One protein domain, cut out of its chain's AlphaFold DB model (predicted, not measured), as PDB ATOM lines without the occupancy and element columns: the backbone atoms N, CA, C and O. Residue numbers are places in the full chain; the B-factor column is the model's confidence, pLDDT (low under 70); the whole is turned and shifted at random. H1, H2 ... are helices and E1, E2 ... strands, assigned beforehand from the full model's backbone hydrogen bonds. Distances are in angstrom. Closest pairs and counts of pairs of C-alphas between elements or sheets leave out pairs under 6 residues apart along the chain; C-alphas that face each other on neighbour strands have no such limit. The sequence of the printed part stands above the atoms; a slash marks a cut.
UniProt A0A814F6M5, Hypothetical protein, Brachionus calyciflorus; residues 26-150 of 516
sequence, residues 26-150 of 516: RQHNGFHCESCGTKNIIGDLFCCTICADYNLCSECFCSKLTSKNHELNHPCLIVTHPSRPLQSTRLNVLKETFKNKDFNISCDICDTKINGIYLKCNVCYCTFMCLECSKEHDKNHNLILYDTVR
ATOM      1  N   ARG A  26     127.104 109.255 104.617       64.50
ATOM      2  CA  ARG A  26     125.943 110.158 104.562       64.50
ATOM      3  C   ARG A  26     125.154 109.941 105.843       64.50
ATOM      4  O   ARG A  26     124.458 108.944 105.972       64.50
ATOM      5  N   GLN A  27     125.349 110.815 106.820       75.00
ATOM      6  CA  GLN A  27     124.755 110.669 108.138       75.00
ATOM      7  C   GLN A  27     123.805 111.831 108.387       75.00
ATOM      8  O   GLN A  27     124.197 112.999 108.431       75.00
ATOM      9  N   HIS A  28     122.533 111.496 108.548       80.00
ATOM     10  CA  HIS A  28     121.460 112.431 108.840       80.00
ATOM     11  C   HIS A  28     121.288 112.523 110.358       80.00
ATOM     12  O   HIS A  28     120.402 111.907 110.948       80.00
ATOM     13  N   ASN A  29     122.184 113.277 111.001       79.88
ATOM     14  CA  ASN A  29     122.156 113.490 112.448       79.88
ATOM     15  C   ASN A  29     120.873 114.206 112.883       79.88
ATOM     16  O   ASN A  29     120.462 115.181 112.255       79.88
ATOM     17  N   GLY A  30     120.253 113.726 113.964       81.38
ATOM     18  CA  GLY A  30     118.998 114.281 114.483       81.38
ATOM     19  C   GLY A  30     117.734 113.786 113.773       81.38
ATOM     20  O   GLY A  30     116.640 114.176 114.163       81.38
ATOM     21  N   PHE A  31     117.869 112.907 112.779       85.12
ATOM     22  CA  PHE A  31     116.744 112.214 112.154       85.12
ATOM     23  C   PHE A  31     116.645 110.784 112.678       85.12
ATOM     24  O   PHE A  31     117.665 110.108 112.852       85.12
ATOM     25  N   HIS A  32     115.425 110.298 112.884       89.25
ATOM     26  CA  HIS A  32     115.156 108.897 113.195       89.25
ATOM     27  C   HIS A  32     114.167 108.293 112.204       89.25
ATOM     28  O   HIS A  32     113.336 108.989 111.630       89.25
ATOM     29  N   CYS A  33     114.285 106.988 111.973       90.00
ATOM     30  CA  CYS A  33     113.330 106.254 111.159       90.00
ATOM     31  C   CYS A  33     112.078 105.958 111.988       90.00
ATOM     32  O   CYS A  33     112.165 105.275 113.002       90.00
ATOM     33  N   GLU A  34     110.913 106.400 111.521       92.25
ATOM     34  CA  GLU A  34     109.623 106.185 112.192       92.25
ATOM     35  C   GLU A  34     109.125 104.735 112.132       92.25
ATOM     36  O   GLU A  34     108.186 104.368 112.833       92.25
ATOM     37  N   SER A  35     109.738 103.895 111.293       89.56
ATOM     38  CA  SER A  35     109.389 102.475 111.206       89.56
ATOM     39  C   SER A  35     110.228 101.616 112.155       89.56
ATOM     40  O   SER A  35     109.676 100.932 113.011       89.56
ATOM     41  N   CYS A  36     111.563 101.679 112.069       89.88
ATOM     42  CA  CYS A  36     112.446 100.838 112.891       89.88
ATOM     43  C   CYS A  36     113.049 101.541 114.117       89.88
ATOM     44  O   CYS A  36     113.795 100.918 114.867       89.88
ATOM     45  N   GLY A  37     112.798 102.839 114.312       89.19
ATOM     46  CA  GLY A  37     113.340 103.621 115.430       89.19
ATOM     47  C   GLY A  37     114.830 103.970 115.320       89.19
ATOM     48  O   GLY A  37     115.381 104.585 116.234       89.19
ATOM     49  N   THR A  38     115.501 103.603 114.221       89.12
ATOM     50  CA  THR A  38     116.937 103.871 114.025       89.12
ATOM     51  C   THR A  38     117.212 105.371 114.061       89.12
ATOM     52  O   THR A  38     116.665 106.113 113.249       89.12
ATOM     53  N   LYS A  39     118.076 105.816 114.981       89.31
ATOM     54  CA  LYS A  39     118.512 107.215 115.117       89.31
ATOM     55  C   LYS A  39     119.754 107.488 114.272       89.31
ATOM     56  O   LYS A  39     120.584 106.601 114.104       89.31
ATOM     57  N   ASN A  40     119.909 108.734 113.827       85.69
ATOM     58  CA  ASN A  40     121.014 109.199 112.985       85.69
ATOM     59  C   ASN A  40     121.145 108.349 111.716       85.69
ATOM     60  O   ASN A  40     122.129 107.632 111.544       85.69
ATOM     61  N   ILE A  41     120.119 108.412 110.861       83.94
ATOM     62  CA  ILE A  41     120.012 107.588 109.650       83.94
ATOM     63  C   ILE A  41     121.296 107.689 108.819       83.94
ATOM     64  O   ILE A  41     121.731 108.781 108.447       83.94
ATOM     65  N   ILE A  42     121.882 106.528 108.535       77.12
ATOM     66  CA  ILE A  42     123.038 106.366 107.659       77.12
ATOM     67  C   ILE A  42     122.532 105.983 106.264       77.12
ATOM     68  O   ILE A  42     121.679 105.107 106.140       77.12
ATOM     69  N   GLY A  43     123.070 106.618 105.226       74.69
ATOM     70  CA  GLY A  43     122.625 106.455 103.843       74.69
ATOM     71  C   GLY A  43     121.632 107.540 103.443       74.69
ATOM     72  O   GLY A  43     121.768 108.685 103.867       74.69
ATOM     73  N   ASP A  44     120.652 107.190 102.612       77.19
ATOM     74  CA  ASP A  44     119.654 108.149 102.148       77.19
ATOM     75  C   ASP A  44     118.435 108.171 103.081       77.19
ATOM     76  O   ASP A  44     117.901 107.133 103.494       77.19
ATOM     77  N   LEU A  45     117.988 109.385 103.393       83.31
ATOM     78  CA  LEU A  45     116.800 109.665 104.189       83.31
ATOM     79  C   LEU A  45     115.584 109.838 103.268       83.31
ATOM     80  O   LEU A  45     115.617 110.638 102.334       83.31
ATOM     81  N   PHE A  46     114.487 109.142 103.558       87.12
ATOM     82  CA  PHE A  46     113.225 109.277 102.830       87.12
ATOM     83  C   PHE A  46     112.220 110.044 103.683       87.12
ATOM     84  O   PHE A  46     111.762 109.545 104.707       87.12
ATOM     85  N   CYS A  47     111.873 111.258 103.263       88.88
ATOM     86  CA  CYS A  47     110.892 112.086 103.959       88.88
ATOM     87  C   CYS A  47     109.534 111.961 103.274       88.88
ATOM     88  O   CYS A  47     109.406 112.317 102.098       88.88
ATOM     89  N   CYS A  48     108.505 111.526 103.999       89.62
ATOM     90  CA  CYS A  48     107.141 111.549 103.488       89.62
ATOM     91  C   CYS A  48     106.736 112.993 103.165       89.62
ATOM     92  O   CYS A  48     106.902 113.904 103.976       89.62
ATOM     93  N   THR A  49     106.184 113.218 101.975       87.81
ATOM     94  CA  THR A  49     105.759 114.566 101.561       87.81
ATOM     95  C   THR A  49     104.351 114.931 102.044       87.81
ATOM     96  O   THR A  49     103.942 116.092 101.922       87.81
ATOM     97  N   ILE A  50     103.630 113.953 102.611       87.25
ATOM     98  CA  ILE A  50     102.259 114.066 103.121       87.25
ATOM     99  C   ILE A  50     102.268 114.045 104.655       87.25
ATOM    100  O   ILE A  50     101.915 115.044 105.285       87.25
ATOM    101  N   CYS A  51     102.722 112.945 105.262       88.00
ATOM    102  CA  CYS A  51     102.786 112.779 106.714       88.00
ATOM    103  C   CYS A  51     103.821 113.723 107.334       88.00
ATOM    104  O   CYS A  51     104.932 113.877 106.828       88.00
ATOM    105  N   ALA A  52     103.450 114.369 108.439       81.81
ATOM    106  CA  ALA A  52     104.353 115.260 109.146       81.81
ATOM    107  C   ALA A  52     105.491 114.510 109.824       81.81
ATOM    108  O   ALA A  52     105.236 113.537 110.521       81.81
ATOM    109  N   ASP A  53     106.716 114.978 109.574       80.44
ATOM    110  CA  ASP A  53     107.954 114.497 110.194       80.44
ATOM    111  C   ASP A  53     108.189 112.985 110.047       80.44
ATOM    112  O   ASP A  53     109.001 112.397 110.753       80.44
ATOM    113  N   TYR A  54     107.523 112.363 109.068       89.31
ATOM    114  CA  TYR A  54     107.612 110.932 108.850       89.31
ATOM    115  C   TYR A  54     108.814 110.588 107.980       89.31
ATOM    116  O   TYR A  54     108.827 110.831 106.770       89.31
ATOM    117  N   ASN A  55     109.826 110.018 108.622       90.38
ATOM    118  CA  ASN A  55     111.126 109.743 108.036       90.38
ATOM    119  C   ASN A  55     111.382 108.234 107.982       90.38
ATOM    120  O   ASN A  55     111.144 107.508 108.946       90.38
ATOM    121  N   LEU A  56     111.911 107.751 106.865       88.94
ATOM    122  CA  LEU A  56     112.274 106.352 106.669       88.94
ATOM    123  C   LEU A  56     113.765 106.235 106.346       88.94
ATOM    124  O   LEU A  56     114.312 107.026 105.574       88.94
ATOM    125  N   CYS A  57     114.426 105.238 106.941       87.06
ATOM    126  CA  CYS A  57     115.730 104.795 106.460       87.06
ATOM    127  C   CYS A  57     115.555 103.988 105.168       87.06
ATOM    128  O   CYS A  57     114.460 103.495 104.870       87.06
ATOM    129  N   SER A  58     116.641 103.823 104.415       81.56
ATOM    130  CA  SER A  58     116.604 103.114 103.136       81.56
ATOM    131  C   SER A  58     116.089 101.676 103.277       81.56
ATOM    132  O   SER A  58     115.309 101.232 102.445       81.56
ATOM    133  N   GLU A  59     116.452 100.969 104.353       81.50
ATOM    134  CA  GLU A  59     116.011  99.589 104.594       81.50
ATOM    135  C   GLU A  59     114.490  99.491 104.775       81.50
ATOM    136  O   GLU A  59     113.846  98.759 104.032       81.50
ATOM    137  N   CYS A  60     113.901 100.278 105.684       85.69
ATOM    138  CA  CYS A  60     112.452 100.279 105.920       85.69
ATOM    139  C   CYS A  60     111.654 100.756 104.705       85.69
ATOM    140  O   CYS A  60     110.591 100.210 104.406       85.69
ATOM    141  N   PHE A  61     112.176 101.749 103.979       83.69
ATOM    142  CA  PHE A  61     111.566 102.187 102.727       83.69
ATOM    143  C   PHE A  61     111.559 101.060 101.683       83.69
ATOM    144  O   PHE A  61     110.582 100.898 100.964       83.69
ATOM    145  N   CYS A  62     112.606 100.239 101.592       73.94
ATOM    146  CA  CYS A  62     112.674  99.175 100.582       73.94
ATOM    147  C   CYS A  62     111.916  97.915 100.984       73.94
ATOM    148  O   CYS A  62     111.262  97.298 100.147       73.94
ATOM    149  N   SER A  63     111.950  97.557 102.266       74.44
ATOM    150  CA  SER A  63     111.231  96.402 102.804       74.44
ATOM    151  C   SER A  63     109.723  96.631 102.930       74.44
ATOM    152  O   SER A  63     109.004  95.714 103.323       74.44
ATOM    153  N   LYS A  64     109.233  97.835 102.583       75.25
ATOM    154  CA  LYS A  64     107.830  98.257 102.732       75.25
ATOM    155  C   LYS A  64     107.352  98.191 104.187       75.25
ATOM    156  O   LYS A  64     106.159  98.079 104.453       75.25
ATOM    157  N   LEU A  65     108.286  98.258 105.135       71.88
ATOM    158  CA  LEU A  65     107.977  98.300 106.554       71.88
ATOM    159  C   LEU A  65     107.620  99.737 106.920       71.88
ATOM    160  O   LEU A  65     108.508 100.576 107.090       71.88
ATOM    161  N   THR A  66     106.330 100.020 107.074       77.69
ATOM    162  CA  THR A  66     105.829 101.287 107.615       77.69
ATOM    163  C   THR A  66     105.050 101.048 108.901       77.69
ATOM    164  O   THR A  66     104.520  99.966 109.157       77.69
ATOM    165  N   SER A  67     104.991 102.072 109.748       78.19
ATOM    166  CA  SER A  67     104.088 102.061 110.897       78.19
ATOM    167  C   SER A  67     102.631 102.153 110.427       78.19
ATOM    168  O   SER A  67     102.346 102.633 109.329       78.19
ATOM    169  N   LYS A  68     101.684 101.723 111.275       70.44
ATOM    170  CA  LYS A  68     100.247 101.632 110.937       70.44
ATOM    171  C   LYS A  68      99.611 102.937 110.430       70.44
ATOM    172  O   LYS A  68      98.551 102.886 109.822       70.44
ATOM    173  N   ASN A  69     100.245 104.082 110.673       76.94
ATOM    174  CA  ASN A  69      99.707 105.407 110.366       76.94
ATOM    175  C   ASN A  69     100.295 106.017 109.077       76.94
ATOM    176  O   ASN A  69     100.142 107.218 108.852       76.94
ATOM    177  N   HIS A  70     100.999 105.230 108.256       84.06
ATOM    178  CA  HIS A  70     101.608 105.692 107.009       84.06
ATOM    179  C   HIS A  70     101.265 104.771 105.833       84.06
ATOM    180  O   HIS A  70     101.607 103.586 105.841       84.06
ATOM    181  N   GLU A  71     100.651 105.336 104.792       85.69
ATOM    182  CA  GLU A  71     100.356 104.630 103.541       85.69
ATOM    183  C   GLU A  71     101.606 104.548 102.648       85.69
ATOM    184  O   GLU A  71     102.310 105.539 102.458       85.69
ATOM    185  N   LEU A  72     101.900 103.369 102.092       82.19
ATOM    186  CA  LEU A  72     103.110 103.124 101.284       82.19
ATOM    187  C   LEU A  72     103.172 103.993 100.018       82.19
ATOM    188  O   LEU A  72     104.235 104.479  99.639       82.19
ATOM    189  N   ASN A  73     102.025 104.248  99.395       82.94
ATOM    190  CA  ASN A  73     101.920 105.081  98.198       82.94
ATOM    191  C   ASN A  73     102.090 106.583  98.465       82.94
ATOM    192  O   ASN A  73     102.055 107.374  97.520       82.94
ATOM    193  N   HIS A  74     102.277 107.013  99.715       87.75
ATOM    194  CA  HIS A  74     102.625 108.398  99.979       87.75
ATOM    195  C   HIS A  74     103.966 108.737  99.310       87.75
ATOM    196  O   HIS A  74     104.984 108.099  99.599       87.75
ATOM    197  N   PRO A  75     104.019 109.772  98.448       87.25
ATOM    198  CA  PRO A  75     105.264 110.166  97.814       87.25
ATOM    199  C   PRO A  75     106.285 110.574  98.867       87.25
ATOM    200  O   PRO A  75     106.016 111.450  99.696       87.25
ATOM    201  N   CYS A  76     107.462 109.969  98.808       87.44
ATOM    202  CA  CYS A  76     108.599 110.312  99.642       87.44
ATOM    203  C   CYS A  76     109.623 111.091  98.822       87.44
ATOM    204  O   CYS A  76     109.958 110.723  97.697       87.44
ATOM    205  N   LEU A  77     110.143 112.175  99.387       84.75
ATOM    206  CA  LEU A  77     111.283 112.883  98.831       84.75
ATOM    207  C   LEU A  77     112.563 112.260  99.379       84.75
ATOM    208  O   LEU A  77     112.745 112.181 100.594       84.75
ATOM    209  N   ILE A  78     113.463 111.868  98.481       78.81
ATOM    210  CA  ILE A  78     114.792 111.403  98.868       78.81
ATOM    211  C   ILE A  78     115.685 112.594  99.240       78.81
ATOM    212  O   ILE A  78     115.811 113.585  98.509       78.81
ATOM    213  N   VAL A  79     116.313 112.502 100.406       76.69
ATOM    214  CA  VAL A  79     117.258 113.479 100.932       76.69
ATOM    215  C   VAL A  79     118.618 112.803 101.021       76.69
ATOM    216  O   VAL A  79     118.905 112.078 101.963       76.69
ATOM    217  N   THR A  80     119.458 113.064 100.022       64.12
ATOM    218  CA  THR A  80     120.800 112.466  99.904       64.12
ATOM    219  C   THR A  80     121.897 113.289 100.588       64.12
ATOM    220  O   THR A  80     123.042 112.855 100.677       64.12
ATOM    221  N   HIS A  81     121.578 114.502 101.061       64.88
ATOM    222  CA  HIS A  81     122.511 115.359 101.794       64.88
ATOM    223  C   HIS A  81     121.845 116.023 103.013       64.88
ATOM    224  O   HIS A  81     120.738 116.550 102.871       64.88
ATOM    225  N   PRO A  82     122.520 116.088 104.182       63.91
ATOM    226  CA  PRO A  82     121.931 116.581 105.437       63.91
ATOM    227  C   PRO A  82     121.514 118.058 105.430       63.91
ATOM    228  O   PRO A  82     120.724 118.484 106.260       63.91
ATOM    229  N   SER A  83     122.026 118.862 104.495       60.56
ATOM    230  CA  SER A  83     121.815 120.314 104.447       60.56
ATOM    231  C   SER A  83     120.453 120.747 103.884       60.56
ATOM    232  O   SER A  83     120.258 121.930 103.604       60.56
ATOM    233  N   ARG A  84     119.519 119.819 103.640       62.53
ATOM    234  CA  ARG A  84     118.214 120.129 103.042       62.53
ATOM    235  C   ARG A  84     117.158 120.415 104.128       62.53
ATOM    236  O   ARG A  84     116.909 119.541 104.952       62.53
ATOM    237  N   PRO A  85     116.485 121.581 104.121       62.12
ATOM    238  CA  PRO A  85     115.481 121.910 105.137       62.12
ATOM    239  C   PRO A  85     114.184 121.097 104.975       62.12
ATOM    240  O   PRO A  85     113.623 121.033 103.881       62.12
ATOM    241  N   LEU A  86     113.661 120.538 106.072       66.00
ATOM    242  CA  LEU A  86     112.466 119.671 106.107       66.00
ATOM    243  C   LEU A  86     111.181 120.341 105.596       66.00
ATOM    244  O   LEU A  86     110.394 119.718 104.900       66.00
ATOM    245  N   GLN A  87     110.966 121.631 105.855       60.38
ATOM    246  CA  GLN A  87     109.778 122.331 105.334       60.38
ATOM    247  C   GLN A  87     109.730 122.350 103.794       60.38
ATOM    248  O   GLN A  87     108.648 122.400 103.211       60.38
ATOM    249  N   SER A  88     110.886 122.224 103.127       62.34
ATOM    250  CA  SER A  88     110.967 122.124 101.665       62.34
ATOM    251  C   SER A  88     110.512 120.773 101.110       62.34
ATOM    252  O   SER A  88     110.452 120.625  99.892       62.34
ATOM    253  N   THR A  89     110.206 119.787 101.960       69.88
ATOM    254  CA  THR A  89     109.810 118.439 101.527       69.88
ATOM    255  C   THR A  89     108.299 118.245 101.453       69.88
ATOM    256  O   THR A  89     107.836 117.241 100.918       69.88
ATOM    257  N   ARG A  90     107.501 119.215 101.917       85.12
ATOM    258  CA  ARG A  90     106.036 119.142 101.841       85.12
ATOM    259  C   ARG A  90     105.548 119.213 100.403       85.12
ATOM    260  O   ARG A  90     105.944 120.103  99.650       85.12
ATOM    261  N   LEU A  91     104.608 118.335 100.051       83.44
ATOM    262  CA  LEU A  91     104.117 118.204  98.680       83.44
ATOM    263  C   LEU A  91     103.565 119.523  98.119       83.44
ATOM    264  O   LEU A  91     103.838 119.860  96.972       83.44
ATOM    265  N   ASN A  92     102.833 120.298  98.923       85.31
ATOM    266  CA  ASN A  92     102.276 121.585  98.489       85.31
ATOM    267  C   ASN A  92     103.369 122.627  98.210       85.31
ATOM    268  O   ASN A  92     103.304 123.331  97.204       85.31
ATOM    269  N   VAL A  93     104.410 122.670  99.048       83.12
ATOM    270  CA  VAL A  93     105.568 123.556  98.852       83.12
ATOM    271  C   VAL A  93     106.325 123.154  97.587       83.12
ATOM    272  O   VAL A  93     106.650 124.010  96.768       83.12
ATOM    273  N   LEU A  94     106.554 121.855  97.378       81.06
ATOM    274  CA  LEU A  94     107.222 121.325  96.186       81.06
ATOM    275  C   LEU A  94     106.426 121.608  94.902       81.06
ATOM    276  O   LEU A  94     107.008 122.046  93.911       81.06
ATOM    277  N   LYS A  95     105.102 121.408  94.923       83.62
ATOM    278  CA  LYS A  95     104.211 121.715  93.794       83.62
ATOM    279  C   LYS A  95     104.334 123.169  93.361       83.62
ATOM    280  O   LYS A  95     104.526 123.418  92.177       83.62
ATOM    281  N   GLU A  96     104.273 124.111  94.298       84.25
ATOM    282  CA  GLU A  96     104.419 125.536  93.981       84.25
ATOM    283  C   GLU A  96     105.847 125.878  93.539       84.25
ATOM    284  O   GLU A  96     106.037 126.537  92.518       84.25
ATOM    285  N   THR A  97     106.863 125.335  94.220       81.62
ATOM    286  CA  THR A  97     108.281 125.549  93.872       81.62
ATOM    287  C   THR A  97     108.597 125.123  92.435       81.62
ATOM    288  O   THR A  97     109.425 125.742  91.763       81.62
ATOM    289  N   PHE A  98     107.950 124.060  91.949       78.81
ATOM    290  CA  PHE A  98     108.251 123.467  90.649       78.81
ATOM    291  C   PHE A  98     107.160 123.631  89.596       78.81
ATOM    292  O   PHE A  98     107.386 123.197  88.476       78.81
ATOM    293  N   LYS A  99     106.043 124.306  89.887       81.06
ATOM    294  CA  LYS A  99     104.825 124.414  89.053       81.06
ATOM    295  C   LYS A  99     105.053 124.625  87.550       81.06
ATOM    296  O   LYS A  99     104.352 124.034  86.737       81.06
ATOM    297  N   ASN A 100     106.062 125.417  87.185       76.75
ATOM    298  CA  ASN A 100     106.391 125.769  85.796       76.75
ATOM    299  C   ASN A 100     107.699 125.137  85.290       76.75
ATOM    300  O   ASN A 100     108.267 125.568  84.284       76.75
ATOM    301  N   LYS A 101     108.243 124.158  86.015       73.31
ATOM    302  CA  LYS A 101     109.494 123.506  85.655       73.31
ATOM    303  C   LYS A 101     109.223 122.431  84.616       73.31
ATOM    304  O   LYS A 101     108.578 121.424  84.888       73.31
ATOM    305  N   ASP A 102     109.763 122.671  83.432       71.19
ATOM    306  CA  ASP A 102     109.798 121.702  82.350       71.19
ATOM    307  C   ASP A 102     111.052 120.830  82.494       71.19
ATOM    308  O   ASP A 102     112.187 121.306  82.350       71.19
ATOM    309  N   PHE A 103     110.842 119.558  82.823       67.38
ATOM    310  CA  PHE A 103     111.903 118.556  82.901       67.38
ATOM    311  C   PHE A 103     112.175 117.852  81.574       67.38
ATOM    312  O   PHE A 103     113.131 117.086  81.494       67.38
ATOM    313  N   ASN A 104     111.372 118.120  80.542       65.81
ATOM    314  CA  ASN A 104     111.393 117.404  79.274       65.81
ATOM    315  C   ASN A 104     111.247 115.881  79.457       65.81
ATOM    316  O   ASN A 104     111.921 115.103  78.786       65.81
ATOM    317  N   ILE A 105     110.378 115.485  80.393       69.75
ATOM    318  CA  ILE A 105     110.003 114.103  80.706       69.75
ATOM    319  C   ILE A 105     108.507 113.947  80.420       69.75
ATOM    320  O   ILE A 105     107.730 114.862  80.705       69.75
ATOM    321  N   SER A 106     108.114 112.793  79.892       74.50
ATOM    322  CA  SER A 106     106.712 112.392  79.753       74.50
ATOM    323  C   SER A 106     106.337 111.353  80.805       74.50
ATOM    324  O   SER A 106     107.198 110.657  81.338       74.50
ATOM    325  N   CYS A 107     105.051 111.293  81.135       79.00
ATOM    326  CA  CYS A 107     104.487 110.249  81.971       79.00
ATOM    327  C   CYS A 107     104.496 108.934  81.194       79.00
ATOM    328  O   CYS A 107     103.872 108.854  80.148       79.00
ATOM    329  N   ASP A 108     105.139 107.906  81.731       72.69
ATOM    330  CA  ASP A 108     105.233 106.574  81.130       72.69
ATOM    331  C   ASP A 108     103.864 105.836  81.131       72.69
ATOM    332  O   ASP A 108     103.745 104.768  80.542       72.69
ATOM    333  N   ILE A 109     102.830 106.381  81.796       77.31
ATOM    334  CA  ILE A 109     101.465 105.811  81.846       77.31
ATOM    335  C   ILE A 109     100.520 106.480  80.840       77.31
ATOM    336  O   ILE A 109      99.777 105.794  80.149       77.31
ATOM    337  N   CYS A 110     100.504 107.814  80.780       79.00
ATOM    338  CA  CYS A 110      99.552 108.564  79.948       79.00
ATOM    339  C   CYS A 110     100.206 109.350  78.807       79.00
ATOM    340  O   CYS A 110      99.537 110.159  78.170       79.00
ATOM    341  N   ASP A 111     101.517 109.196  78.606       72.38
ATOM    342  CA  ASP A 111     102.352 109.871  77.602       72.38
ATOM    343  C   ASP A 111     102.361 111.413  77.651       72.38
ATOM    344  O   ASP A 111     103.095 112.073  76.907       72.38
ATOM    345  N   THR A 112     101.606 112.027  78.567       79.56
ATOM    346  CA  THR A 112     101.576 113.483  78.725       79.56
ATOM    347  C   THR A 112     102.899 114.010  79.263       79.56
ATOM    348  O   THR A 112     103.528 113.431  80.152       79.56
ATOM    349  N   LYS A 113     103.326 115.162  78.742       78.44
ATOM    350  CA  LYS A 113     104.517 115.852  79.230       78.44
ATOM    351  C   LYS A 113     104.311 116.305  80.675       78.44
ATOM    352  O   LYS A 113     103.356 117.022  80.975       78.44
ATOM    353  N   ILE A 114     105.232 115.936  81.559       78.50
ATOM    354  CA  ILE A 114     105.163 116.310  82.967       78.50
ATOM    355  C   ILE A 114     105.759 117.710  83.148       78.50
ATOM    356  O   ILE A 114     106.965 117.918  83.006       78.50
ATOM    357  N   ASN A 115     104.901 118.663  83.516       77.56
ATOM    358  CA  ASN A 115     105.294 119.974  84.026       77.56
ATOM    359  C   ASN A 115     105.092 119.982  85.542       77.56
ATOM    360  O   ASN A 115     104.034 119.563  86.014       77.56
ATOM    361  N   GLY A 116     106.072 120.449  86.314       81.12
ATOM    362  CA  GLY A 116     105.949 120.439  87.771       81.12
ATOM    363  C   GLY A 116     106.939 119.505  88.447       81.12
ATOM    364  O   GLY A 116     108.144 119.697  88.347       81.12
ATOM    365  N   ILE A 117     106.400 118.517  89.158       78.06
ATOM    366  CA  ILE A 117     107.104 117.410  89.821       78.06
ATOM    367  C   ILE A 117     106.781 116.101  89.097       78.06
ATOM    368  O   ILE A 117     105.709 115.978  88.507       78.06
ATOM    369  N   TYR A 118     107.672 115.116  89.178       80.94
ATOM    370  CA  TYR A 118     107.408 113.767  88.676       80.94
ATOM    371  C   TYR A 118     107.715 112.726  89.754       80.94
ATOM    372  O   TYR A 118     108.535 112.956  90.649       80.94
ATOM    373  N   LEU A 119     107.039 111.582  89.677       80.94
ATOM    374  CA  LEU A 119     107.196 110.475  90.614       80.94
ATOM    375  C   LEU A 119     107.818 109.274  89.915       80.94
ATOM    376  O   LEU A 119     107.640 109.099  88.712       80.94
ATOM    377  N   LYS A 120     108.540 108.449  90.667       76.69
ATOM    378  CA  LYS A 120     108.958 107.114  90.248       76.69
ATOM    379  C   LYS A 120     108.390 106.079  91.199       76.69
ATOM    380  O   LYS A 120     108.420 106.281  92.412       76.69
ATOM    381  N   CYS A 121     107.918 104.968  90.650       75.06
ATOM    382  CA  CYS A 121     107.664 103.781  91.451       75.06
ATOM    383  C   CYS A 121     108.986 103.052  91.704       75.06
ATOM    384  O   CYS A 121     109.805 102.915  90.793       75.06
ATOM    385  N   ASN A 122     109.202 102.594  92.936       64.25
ATOM    386  CA  ASN A 122     110.365 101.780  93.269       64.25
ATOM    387  C   ASN A 122     110.170 100.275  92.989       64.25
ATOM    388  O   ASN A 122     111.153  99.543  92.976       64.25
ATOM    389  N   VAL A 123     108.929  99.816  92.774       63.34
ATOM    390  CA  VAL A 123     108.594  98.397  92.538       63.34
ATOM    391  C   VAL A 123     108.272  98.104  91.071       63.34
ATOM    392  O   VAL A 123     108.857  97.200  90.487       63.34
ATOM    393  N   CYS A 124     107.373  98.872  90.449       57.62
ATOM    394  CA  CYS A 124     106.905  98.688  89.064       57.62
ATOM    395  C   CYS A 124     107.913  99.134  87.996       57.62
ATOM    396  O   CYS A 124     107.502  99.572  86.924       57.62
ATOM    397  N   TYR A 125     109.211  99.061  88.293       52.84
ATOM    398  CA  TYR A 125     110.275  99.748  87.566       52.84
ATOM    399  C   TYR A 125     110.169 101.275  87.631       52.84
ATOM    400  O   TYR A 125     109.145 101.841  88.007       52.84
ATOM    401  N   CYS A 126     111.280 101.945  87.310       57.34
ATOM    402  CA  CYS A 126     111.507 103.393  87.383       57.34
ATOM    403  C   CYS A 126     110.628 104.228  86.423       57.34
ATOM    404  O   CYS A 126     111.140 105.091  85.706       57.34
ATOM    405  N   THR A 127     109.325 103.984  86.407       65.38
ATOM    406  CA  THR A 127     108.272 104.621  85.618       65.38
ATOM    407  C   THR A 127     108.124 106.071  86.051       65.38
ATOM    408  O   THR A 127     107.788 106.338  87.204       65.38
ATOM    409  N   PHE A 128     108.402 107.017  85.156       75.19
ATOM    410  CA  PHE A 128     108.102 108.423  85.387       75.19
ATOM    411  C   PHE A 128     106.588 108.595  85.353       75.19
ATOM    412  O   PHE A 128     105.958 108.368  84.332       75.19
ATOM    413  N   MET A 129     105.991 109.009  86.459       82.38
ATOM    414  CA  MET A 129     104.554 109.224  86.555       82.38
ATOM    415  C   MET A 129     104.268 110.690  86.836       82.38
ATOM    416  O   MET A 129     104.944 111.331  87.651       82.38
ATOM    417  N   CYS A 130     103.243 111.224  86.175       84.69
ATOM    418  CA  CYS A 130     102.625 112.457  86.632       84.69
ATOM    419  C   CYS A 130     101.900 112.197  87.962       84.69
ATOM    420  O   CYS A 130     101.610 111.054  88.329       84.69
ATOM    421  N   LEU A 131     101.594 113.267  88.696       81.56
ATOM    422  CA  LEU A 131     100.939 113.138  89.994       81.56
ATOM    423  C   LEU A 131      99.570 112.451  89.895       81.56
ATOM    424  O   LEU A 131      99.210 111.715  90.807       81.56
ATOM    425  N   GLU A 132      98.831 112.651  88.804       84.06
ATOM    426  CA  GLU A 132      97.508 112.043  88.637       84.06
ATOM    427  C   GLU A 132      97.605 110.526  88.477       84.06
ATOM    428  O   GLU A 132      97.075 109.795  89.306       84.06
ATOM    429  N   CYS A 133      98.400 110.053  87.511       84.31
ATOM    430  CA  CYS A 133      98.612 108.620  87.298       84.31
ATOM    431  C   CYS A 133      99.233 107.929  88.521       84.31
ATOM    432  O   CYS A 133      99.025 106.738  88.726       84.31
ATOM    433  N   SER A 134      99.971 108.664  89.361       83.06
ATOM    434  CA  SER A 134     100.531 108.108  90.595       83.06
ATOM    435  C   SER A 134      99.483 107.791  91.670       83.06
ATOM    436  O   SER A 134      99.727 106.924  92.502       83.06
ATOM    437  N   LYS A 135      98.315 108.451  91.661       80.25
ATOM    438  CA  LYS A 135      97.237 108.189  92.636       80.25
ATOM    439  C   LYS A 135      96.521 106.868  92.372       80.25
ATOM    440  O   LYS A 135      96.045 106.232  93.307       80.25
ATOM    441  N   GLU A 136      96.433 106.494  91.100       78.88
ATOM    442  CA  GLU A 136      95.829 105.240  90.639       78.88
ATOM    443  C   GLU A 136      96.851 104.099  90.557       78.88
ATOM    444  O   GLU A 136      96.494 102.954  90.290       78.88
ATOM    445  N   HIS A 137      98.128 104.401  90.807       77.88
ATOM    446  CA  HIS A 137      99.181 103.406  90.901       77.88
ATOM    447  C   HIS A 137      98.969 102.487  92.117       77.88
ATOM    448  O   HIS A 137      98.316 102.867  93.091       77.88
ATOM    449  N   ASP A 138      99.535 101.277  92.071       74.75
ATOM    450  CA  ASP A 138      99.377 100.278  93.132       74.75
ATOM    451  C   ASP A 138      99.717 100.868  94.509       74.75
ATOM    452  O   ASP A 138     100.828 101.347  94.760       74.75
ATOM    453  N   LYS A 139      98.735 100.812  95.417       77.50
ATOM    454  CA  LYS A 139      98.830 101.391  96.759       77.50
ATOM    455  C   LYS A 139      99.893 100.716  97.634       77.50
ATOM    456  O   LYS A 139     100.285 101.279  98.652       77.50
ATOM    457  N   ASN A 140     100.369  99.535  97.236       78.12
ATOM    458  CA  ASN A 140     101.386  98.755  97.938       78.12
ATOM    459  C   ASN A 140     102.818  99.044  97.458       78.12
ATOM    460  O   ASN A 140     103.761  98.333  97.840       78.12
ATOM    461  N   HIS A 141     102.999 100.033  96.581       78.94
ATOM    462  CA  HIS A 141     104.300 100.439  96.060       78.94
ATOM    463  C   HIS A 141     104.736 101.779  96.628       78.94
ATOM    464  O   HIS A 141     103.940 102.711  96.721       78.94
ATOM    465  N   ASN A 142     106.024 101.891  96.964       78.88
ATOM    466  CA  ASN A 142     106.550 103.157  97.444       78.88
ATOM    467  C   ASN A 142     106.833 104.089  96.268       78.88
ATOM    468  O   ASN A 142     107.401 103.708  95.238       78.88
ATOM    469  N   LEU A 143     106.447 105.347  96.443       82.50
ATOM    470  CA  LEU A 143     106.630 106.375  95.435       82.50
ATOM    471  C   LEU A 143     107.763 107.308  95.842       82.50
ATOM    472  O   LEU A 143     107.762 107.872  96.934       82.50
ATOM    473  N   ILE A 144     108.719 107.507  94.941       77.12
ATOM    474  CA  ILE A 144     109.798 108.479  95.110       77.12
ATOM    475  C   ILE A 144     109.454 109.715  94.288       77.12
ATOM    476  O   ILE A 144     109.304 109.647  93.068       77.12
ATOM    477  N   LEU A 145     109.343 110.862  94.948       78.25
ATOM    478  CA  LEU A 145     109.180 112.152  94.296       78.25
ATOM    479  C   LEU A 145     110.554 112.698  93.922       78.25
ATOM    480  O   LEU A 145     111.422 112.875  94.777       78.25
ATOM    481  N   TYR A 146     110.731 113.021  92.645       66.69
ATOM    482  CA  TYR A 146     111.932 113.669  92.146       66.69
ATOM    483  C   TYR A 146     111.646 115.129  91.793       66.69
ATOM    484  O   TYR A 146     110.682 115.477  91.112       66.69
ATOM    485  N   ASP A 147     112.533 116.003  92.252       54.12
ATOM    486  CA  ASP A 147     112.445 117.457  92.087       54.12
ATOM    487  C   ASP A 147     113.439 118.015  91.047       54.12
ATOM    488  O   ASP A 147     113.518 119.221  90.764       54.12
ATOM    489  N   THR A 148     114.244 117.123  90.476       49.75
ATOM    490  CA  THR A 148     115.293 117.397  89.506       49.75
ATOM    491  C   THR A 148     115.463 116.187  88.590       49.75
ATOM    492  O   THR A 148     115.354 115.046  89.029       49.75
ATOM    493  N   VAL A 149     115.758 116.410  87.304       50.03
ATOM    494  CA  VAL A 149     116.386 115.374  86.467       50.03
ATOM    495  C   VAL A 149     117.838 115.302  86.917       50.03
ATOM    496  O   VAL A 149     118.697 116.027  86.415       50.03
ATOM    497  N   ARG A 150     118.084 114.556  87.990       48.84
ATOM    498  CA  ARG A 150     119.428 114.258  88.472       48.84
ATOM    499  C   ARG A 150     119.752 112.843  88.036       48.84
ATOM    500  O   ARG A 150     119.061 111.913  88.423       48.84
TER     501      ARG A 150
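Overview. This is residues 26 to 150 of the 516 residues of the protein "Hypothetical protein" of Brachionus calyciflorus (UniProt A0A814F6M5). A strongly twisted sheet of five strands makes the middle of this domain, with a two-stranded hairpin near each of its ends along the longest axis, E1 and E2 beyond E4 and E6 and E7 beyond E8. Short helices lie on both faces, H1 on one and H3 and H4 on the other. The 125 printed residues run E1 E2 E3 E4 H1 E5 H2 H3 E6 E7 E8 H4 E9, and the mixed sheet has the order E4, E3, E5, E9, E8. The class is mixed, helices and strands, with 59 residues, under half, in named elements. The whole is compact, with a radius of gyration of the C-alphas of 14.0 A and spans of 40 by 29 by 21 A.

Arrangement. E1, residues 27 to 32, and E2, residues 39 to 42, form an antiparallel hairpin, with N 28 and O 41 2.8 A apart. E3, residues 45 to 48, and E4, residues 55 to 57, form another, with N 46 and O 56 2.9 A apart. The closest C-alphas of E1 and E4, those of His 32 and Asn 55, are 6.6 A apart. H1, residues 58 to 62, is on the sheet at a height of 8.5 A. E5, residues 76 to 79, is antiparallel to E3, with N 47 and O 77 3.0 A apart. E4, H1 and E5 form a split strand-helix-strand unit, two strands running the same way with E3 between them, and its crossover is right-handed. H2, residues 86 to 89, only grazes the sheet. H3, residues 91 to 98, is close to H2 but not clearly touching, the closest C-alphas, those of Ser 88 and Leu 94, being 6.7 A apart. E6, residues 102 to 106, and E7, residues 113 to 115, form a hairpin, with N 114 and O 105 2.9 A apart. H4, residues 131 to 135, lies over E8, residues 118 to 121, at a height over the sheet of 8.9 A. E9, residues 143 to 146, is parallel to E5, with N 145 and O 76 2.8 A apart, and antiparallel to E8, with N 120 and O 144 2.8 A apart. H3 lies only just over E9, on which 3 of its C-alphas fall. In H1, H3 and H4 every O i to N i+4 pair is within hydrogen-bond range; H2 is too short for one.

Along the chain. E1 begins at C-alpha 27 (124.755, 110.669, 108.138) and is 11.0 A long; H3 is 10.5 A, E8 10.4 A. E9 ends at C-alpha 146 (111.932, 113.669, 92.146).

Size, cuts and confidence. The two C-alphas farthest apart, those of Lys 39 and Asp 111, are 40.9 A apart. The printed part has no cut, and the link from H1 to E5 is long, 13 residues. The pLDDT is under 70 at residues 26, 80 to 89, 103 to 105, 122 to 127 and 146 to 150.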